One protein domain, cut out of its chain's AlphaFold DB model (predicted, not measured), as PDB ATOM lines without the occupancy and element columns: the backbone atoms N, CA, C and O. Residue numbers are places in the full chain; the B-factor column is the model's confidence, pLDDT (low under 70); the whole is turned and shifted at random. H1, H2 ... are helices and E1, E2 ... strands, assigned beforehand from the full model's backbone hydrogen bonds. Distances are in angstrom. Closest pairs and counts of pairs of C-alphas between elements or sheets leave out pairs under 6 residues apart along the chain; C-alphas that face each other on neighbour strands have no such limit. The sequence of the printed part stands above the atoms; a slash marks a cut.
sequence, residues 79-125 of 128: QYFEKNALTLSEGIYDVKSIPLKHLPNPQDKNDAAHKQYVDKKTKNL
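Overview. This is residues 79 to 125 of the 128 residues of an uncharacterized protein of Araneus ventricosus (UniProt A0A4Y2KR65). This is a drawn-out string of small parts rather than a folded ball: a short helix, H1, at one end, then a small two-strand hairpin, E1 and E2, then a long link that makes a wide loop, and at the other end the helix H2, whose residues 119 to 125 stick out free. The 47 printed residues hold two named helices and two named strands in the order H1, E1, E2, H2, and the two strands make one antiparallel sheet in the order E1, E2. The class is mixed, helices and strands, with under half of the residues, 23, in named elements. The whole is only just extended, close to loose, with a radius of gyration of the C-alphas of 14.4 A, and its outline is a rod of 47 by 19 by 15 A.

Arrangement. Start at Gln 79, where H1, residues 79 to 84, begins; a tight link of 2 residues joins it to E1, residues 87 to 89. Another tight link of 2 residues leads from E1 to E2, residues 92 to 94, and E1 and E2 form a hairpin of antiparallel neighbours, with 137 degrees between their directions. Look at C-alphas 88 and 93, which face each other 4.5 A apart. Then look at N 89 and O 92, and at N 94 and O 87: both pairs are within hydrogen-bond range at 2.9 A. H1 is apart from E2. From E2 a long link of 20 residues, 95 to 114, takes you to H2, residues 115 to 125, which is apart from H1 and from E1. In H1 every O i to N i+4 pair is within hydrogen-bond range; in H2 5 of 7 are.

Along the chain. Find C-alpha 79 at (-23.409, 33.213, 7.510); from there H1 runs 8.7 A to C-alpha 84. Find C-alpha 87 at (-30.830, 28.922, 15.949), where E1 begins its 6.4 A to C-alpha 89; E2 covers 6.3 A from C-alpha 92 to C-alpha 94. H2 spans 15.6 A, from C-alpha 115 at (-33.559, 33.658, 39.546) to C-alpha 125 at (-41.101, 27.329, 51.657).

Size, cuts and confidence. The C-alphas of Gln 79 and Leu 125, the first and last printed residues, are the two farthest apart, at 47.9 A. The printed part has no cut, and its long link is that from E2 to H2. In the B-factor column you will find a mean pLDDT of 89.6 for the printed part; residues 124 to 125 are under 70, where the model's confidence is low.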
ATOM      1  N   GLN A  79     -24.488  33.347   6.529       94.50
ATOM      2  CA  GLN A  79     -23.409  33.213   7.510       94.50
ATOM      3  C   GLN A  79     -23.551  34.234   8.648       94.50
ATOM      4  O   GLN A  79     -23.405  33.887   9.821       94.50
ATOM      5  N   TYR A  80     -23.871  35.488   8.321       95.06
ATOM      6  CA  TYR A  80     -24.125  36.518   9.321       95.06
ATOM      7  C   TYR A  80     -25.334  36.162  10.192       95.06
ATOM      8  O   TYR A  80     -25.265  36.289  11.415       95.06
ATOM      9  N   PHE A  81     -26.424  35.686   9.582       92.81
ATOM     10  CA  PHE A  81     -27.616  35.252  10.311       92.81
ATOM     11  C   PHE A  81     -27.290  34.119  11.294       92.81
ATOM     12  O   PHE A  81     -27.553  34.239  12.488       92.81
ATOM     13  N   GLU A  82     -26.636  33.055  10.823       89.56
ATOM     14  CA  GLU A  82     -26.271  31.900  11.650       89.56
ATOM     15  C   GLU A  82     -25.309  32.253  12.780       89.56
ATOM     16  O   GLU A  82     -25.317  31.579  13.803       89.56
ATOM     17  N   LYS A  83     -24.502  33.310  12.648       89.19
ATOM     18  CA  LYS A  83     -23.624  33.783  13.723       89.19
ATOM     19  C   LYS A  83     -24.381  34.595  14.773       89.19
ATOM     20  O   LYS A  83     -24.160  34.378  15.964       89.19
ATOM     21  N   ASN A  84     -25.290  35.474  14.353       89.75
ATOM     22  CA  ASN A  84     -25.859  36.516  15.215       89.75
ATOM     23  C   ASN A  84     -27.305  36.263  15.682       89.75
ATOM     24  O   ASN A  84     -27.757  36.932  16.606       89.75
ATOM     25  N   ALA A  85     -28.031  35.307  15.095       90.19
ATOM     26  CA  ALA A  85     -29.386  34.940  15.513       90.19
ATOM     27  C   ALA A  85     -29.403  33.691  16.410       90.19
ATOM     28  O   ALA A  85     -28.472  32.882  16.387       90.19
ATOM     29  N   LEU A  86     -30.480  33.514  17.182       90.69
ATOM     30  CA  LEU A  86     -30.767  32.245  17.855       90.69
ATOM     31  C   LEU A  86     -31.168  31.202  16.812       90.69
ATOM     32  O   LEU A  86     -32.039  31.452  15.978       90.69
ATOM     33  N   THR A  87     -30.543  30.031  16.864       86.81
ATOM     34  CA  THR A  87     -30.830  28.922  15.949       86.81
ATOM     35  C   THR A  87     -31.698  27.886  16.646       86.81
ATOM     36  O   THR A  87     -31.449  27.540  17.798       86.81
ATOM     37  N   LEU A  88     -32.720  27.394  15.948       89.19
ATOM     38  CA  LEU A  88     -33.587  26.324  16.434       89.19
ATOM     39  C   LEU A  88     -33.022  24.972  15.988       89.19
ATOM     40  O   LEU A  88     -32.867  24.742  14.790       89.19
ATOM     41  N   SER A  89     -32.749  24.081  16.937       86.25
ATOM     42  CA  SER A  89     -32.320  22.704  16.683       86.25
ATOM     43  C   SER A  89     -33.170  21.755  17.516       86.25
ATOM     44  O   SER A  89     -33.285  21.939  18.723       86.25
ATOM     45  N   GLU A  90     -33.801  20.767  16.876       88.88
ATOM     46  CA  GLU A  90     -34.647  19.764  17.553       88.88
ATOM     47  C   GLU A  90     -35.752  20.373  18.447       88.88
ATOM     48  O   GLU A  90     -36.120  19.829  19.482       88.88
ATOM     49  N   GLY A  91     -36.289  21.534  18.056       87.81
ATOM     50  CA  GLY A  91     -37.315  22.243  18.830       87.81
ATOM     51  C   GLY A  91     -36.783  23.060  20.014       87.81
ATOM     52  O   GLY A  91     -37.577  23.645  20.745       87.81
ATOM     53  N   ILE A  92     -35.461  23.148  20.188       86.50
ATOM     54  CA  ILE A  92     -34.799  23.912  21.251       86.50
ATOM     55  C   ILE A  92     -34.001  25.064  20.632       86.50
ATOM     56  O   ILE A  92     -33.242  24.874  19.679       86.50
ATOM     57  N   TYR A  93     -34.173  26.279  21.157       89.50
ATOM     58  CA  TYR A  93     -33.353  27.425  20.759       89.50
ATOM     59  C   TYR A  93     -31.981  27.355  21.434       89.50
ATOM     60  O   TYR A  93     -31.890  27.366  22.662       89.50
ATOM     61  N   ASP A  94     -30.916  27.339  20.635       88.50
ATOM     62  CA  ASP A  94     -29.552  27.471  21.135       88.50
ATOM     63  C   ASP A  94     -29.239  28.946  21.418       88.50
ATOM     64  O   ASP A  94     -29.120  29.770  20.506       88.50
ATOM     65  N   VAL A  95     -29.099  29.271  22.705       88.25
ATOM     66  CA  VAL A  95     -28.717  30.606  23.189       88.25
ATOM     67  C   VAL A  95     -27.223  30.897  23.056       88.25
ATOM     68  O   VAL A  95     -26.789  31.980  23.432       88.25
ATOM     69  N   LYS A  96     -26.424  29.968  22.516       87.25
ATOM     70  CA  LYS A  96     -24.994  30.135  22.209       87.25
ATOM     71  C   LYS A  96     -24.167  30.592  23.406       87.25
ATOM     72  O   LYS A  96     -23.276  31.432  23.282       87.25
ATOM     73  N   SER A  97     -24.502  30.075  24.588       85.75
ATOM     74  CA  SER A  97     -23.901  30.485  25.866       85.75
ATOM     75  C   SER A  97     -24.032  31.988  26.170       85.75
ATOM     76  O   SER A  97     -23.321  32.513  27.029       85.75
ATOM     77  N   ILE A  98     -24.943  32.696  25.494       87.25
ATOM     78  CA  ILE A  98     -25.242  34.101  25.752       87.25
ATOM     79  C   ILE A  98     -26.188  34.175  26.957       87.25
ATOM     80  O   ILE A  98     -27.227  33.508  26.969       87.25
ATOM     81  N   PRO A  99     -25.875  34.994  27.980       88.12
ATOM     82  CA  PRO A  99     -26.771  35.185  29.108       88.12
ATOM     83  C   PRO A  99     -28.117  35.763  28.666       88.12
ATOM     84  O   PRO A  99     -28.182  36.871  28.132       88.12
ATOM     85  N   LEU A 100     -29.198  35.050  28.972       89.00
ATOM     86  CA  LEU A 100     -30.555  35.545  28.777       89.00
ATOM     87  C   LEU A 100     -30.919  36.483  29.939       89.00
ATOM     88  O   LEU A 100     -31.094  36.051  31.079       89.00
ATOM     89  N   LYS A 101     -30.965  37.791  29.666       89.75
ATOM     90  CA  LYS A 101     -31.219  38.853  30.657       89.75
ATOM     91  C   LYS A 101     -32.537  39.570  30.367       89.75
ATOM     92  O   LYS A 101     -33.048  39.503  29.258       89.75
ATOM     93  N   HIS A 102     -33.050  40.283  31.373       91.56
ATOM     94  CA  HIS A 102     -34.284  41.083  31.291       91.56
ATOM     95  C   HIS A 102     -35.547  40.277  30.942       91.56
ATOM     96  O   HIS A 102     -36.466  40.796  30.316       91.56
ATOM     97  N   LEU A 103     -35.606  39.014  31.378       93.69
ATOM     98  CA  LEU A 103     -36.840  38.236  31.316       93.69
ATOM     99  C   LEU A 103     -37.892  38.841  32.264       93.69
ATOM    100  O   LEU A 103     -37.548  39.143  33.412       93.69
ATOM    101  N   PRO A 104     -39.153  38.996  31.830       95.69
ATOM    102  CA  PRO A 104     -40.250  39.329  32.732       95.69
ATOM    103  C   PRO A 104     -40.531  38.171  33.705       95.69
ATOM    104  O   PRO A 104     -40.067  37.046  33.506       95.69
ATOM    105  N   ASN A 105     -41.311  38.430  34.762       95.31
ATOM    106  CA  ASN A 105     -41.790  37.345  35.625       95.31
ATOM    107  C   ASN A 105     -42.634  36.361  34.789       95.31
ATOM    108  O   ASN A 105     -43.505  36.835  34.050       95.31
ATOM    109  N   PRO A 106     -42.447  35.035  34.941       96.88
ATOM    110  CA  PRO A 106     -43.241  34.040  34.223       96.88
ATOM    111  C   PRO A 106     -44.732  34.191  34.558       96.88
ATOM    112  O   PRO A 106     -45.085  34.402  35.724       96.88
ATOM    113  N   GLN A 107     -45.587  34.112  33.538       96.75
ATOM    114  CA  GLN A 107     -47.049  34.163  33.651       96.75
ATOM    115  C   GLN A 107     -47.667  32.776  33.445       96.75
ATOM    116  O   GLN A 107     -48.594  32.411  34.166       96.75
ATOM    117  N   ASP A 108     -47.105  31.982  32.529       95.94
ATOM    118  CA  ASP A 108     -47.547  30.626  32.212       95.94
ATOM    119  C   ASP A 108     -46.617  29.547  32.784       95.94
ATOM    120  O   ASP A 108     -45.436  29.762  33.064       95.94
ATOM    121  N   LYS A 109     -47.144  28.325  32.926       94.25
ATOM    122  CA  LYS A 109     -46.417  27.176  33.506       94.25
ATOM    123  C   LYS A 109     -45.157  26.751  32.737       94.25
ATOM    124  O   LYS A 109     -44.341  26.025  33.292       94.25
ATOM    125  N   ASN A 110     -45.036  27.162  31.475       91.00
ATOM    126  CA  ASN A 110     -43.925  26.807  30.589       91.00
ATOM    127  C   ASN A 110     -42.955  27.978  30.355       91.00
ATOM    128  O   ASN A 110     -42.003  27.828  29.591       91.00
ATOM    129  N   ASP A 111     -43.188  29.130  30.985       93.31
ATOM    130  CA  ASP A 111     -42.314  30.286  30.836       93.31
ATOM    131  C   ASP A 111     -40.968  30.054  31.527       93.31
ATOM    132  O   ASP A 111     -40.875  29.476  32.615       93.31
ATOM    133  N   ALA A 112     -39.903  30.577  30.922       91.69
ATOM    134  CA  ALA A 112     -38.600  30.620  31.564       91.69
ATOM    135  C   ALA A 112     -38.647  31.535  32.802       91.69
ATOM    136  O   ALA A 112     -39.035  32.701  32.723       91.69
ATOM    137  N   ALA A 113     -38.209  31.027  33.953       94.88
ATOM    138  CA  ALA A 113     -38.169  31.789  35.196       94.88
ATOM    139  C   ALA A 113     -36.770  32.361  35.459       94.88
ATOM    140  O   ALA A 113     -35.777  31.633  35.481       94.88
ATOM    141  N   HIS A 114     -36.681  33.663  35.740       94.69
ATOM    142  CA  HIS A 114     -35.435  34.266  36.216       94.69
ATOM    143  C   HIS A 114     -35.216  33.997  37.717       94.69
ATOM    144  O   HIS A 114     -36.163  33.837  38.491       94.69
ATOM    145  N   LYS A 115     -33.952  34.019  38.167       92.62
ATOM    146  CA  LYS A 115     -33.559  33.658  39.546       92.62
ATOM    147  C   LYS A 115     -34.365  34.382  40.630       92.62
ATOM    148  O   LYS A 115     -34.838  33.746  41.562       92.62
ATOM    149  N   GLN A 116     -34.566  35.695  40.494       92.75
ATOM    150  CA  GLN A 116     -35.326  36.482  41.475       92.75
ATOM    151  C   GLN A 116     -36.769  35.979  41.663       92.75
ATOM    152  O   GLN A 116     -37.280  36.016  42.783       92.75
ATOM    153  N   TYR A 117     -37.426  35.504  40.599       93.88
ATOM    154  CA  TYR A 117     -38.766  34.931  40.698       93.88
ATOM    155  C   TYR A 117     -38.736  33.634  41.513       93.88
ATOM    156  O   TYR A 117     -39.507  33.487  42.462       93.88
ATOM    157  N   VAL A 118     -37.798  32.736  41.187       94.19
ATOM    158  CA  VAL A 118     -37.611  31.458  41.890       94.19
ATOM    159  C   VAL A 118     -37.298  31.700  43.366       94.19
ATOM    160  O   VAL A 118     -38.030  31.204  44.214       94.19
ATOM    161  N   ASP A 119     -36.301  32.534  43.676       93.94
ATOM    162  CA  ASP A 119     -35.904  32.868  45.051       93.94
ATOM    163  C   ASP A 119     -37.088  33.403  45.876       93.94
ATOM    164  O   ASP A 119     -37.246  33.052  47.043       93.94
ATOM    165  N   LYS A 120     -37.938  34.258  45.290       92.38
ATOM    166  CA  LYS A 120     -39.112  34.818  45.978       92.38
ATOM    167  C   LYS A 120     -40.166  33.750  46.277       92.38
ATOM    168  O   LYS A 120     -40.813  33.816  47.318       92.38
ATOM    169  N   LYS A 121     -40.366  32.789  45.373       90.56
ATOM    170  CA  LYS A 121     -41.348  31.709  45.548       90.56
ATOM    171  C   LYS A 121     -40.846  30.618  46.496       90.56
ATOM    172  O   LYS A 121     -41.651  30.079  47.246       90.56
ATOM    173  N   THR A 122     -39.544  30.332  46.510       88.06
ATOM    174  CA  THR A 122     -38.950  29.274  47.343       88.06
ATOM    175  C   THR A 122     -38.552  29.740  48.742       88.06
ATOM    176  O   THR A 122     -38.617  28.939  49.669       88.06
ATOM    177  N   LYS A 123     -38.220  31.022  48.963       78.38
ATOM    178  CA  LYS A 123     -37.964  31.553  50.322       78.38
ATOM    179  C   LYS A 123     -39.163  31.418  51.263       78.38
ATOM    180  O   LYS A 123     -38.971  31.267  52.462       78.38
ATOM    181  N   ASN A 124     -40.378  31.408  50.722       58.62
ATOM    182  CA  ASN A 124     -41.594  31.178  51.501       58.62
ATOM    183  C   ASN A 124     -41.817  29.696  51.862       58.62
ATOM    184  O   ASN A 124     -42.745  29.410  52.610       58.62
ATOM    185  N   LEU A 125     -41.005  28.761  51.345       58.19
ATOM    186  CA  LEU A 125     -41.101  27.329  51.657       58.19
ATOM    187  C   LEU A 125     -40.204  26.879  52.826       58.19
ATOM    188  O   LEU A 125     -40.398  25.776  53.320       58.19
TER     189      LEU A 125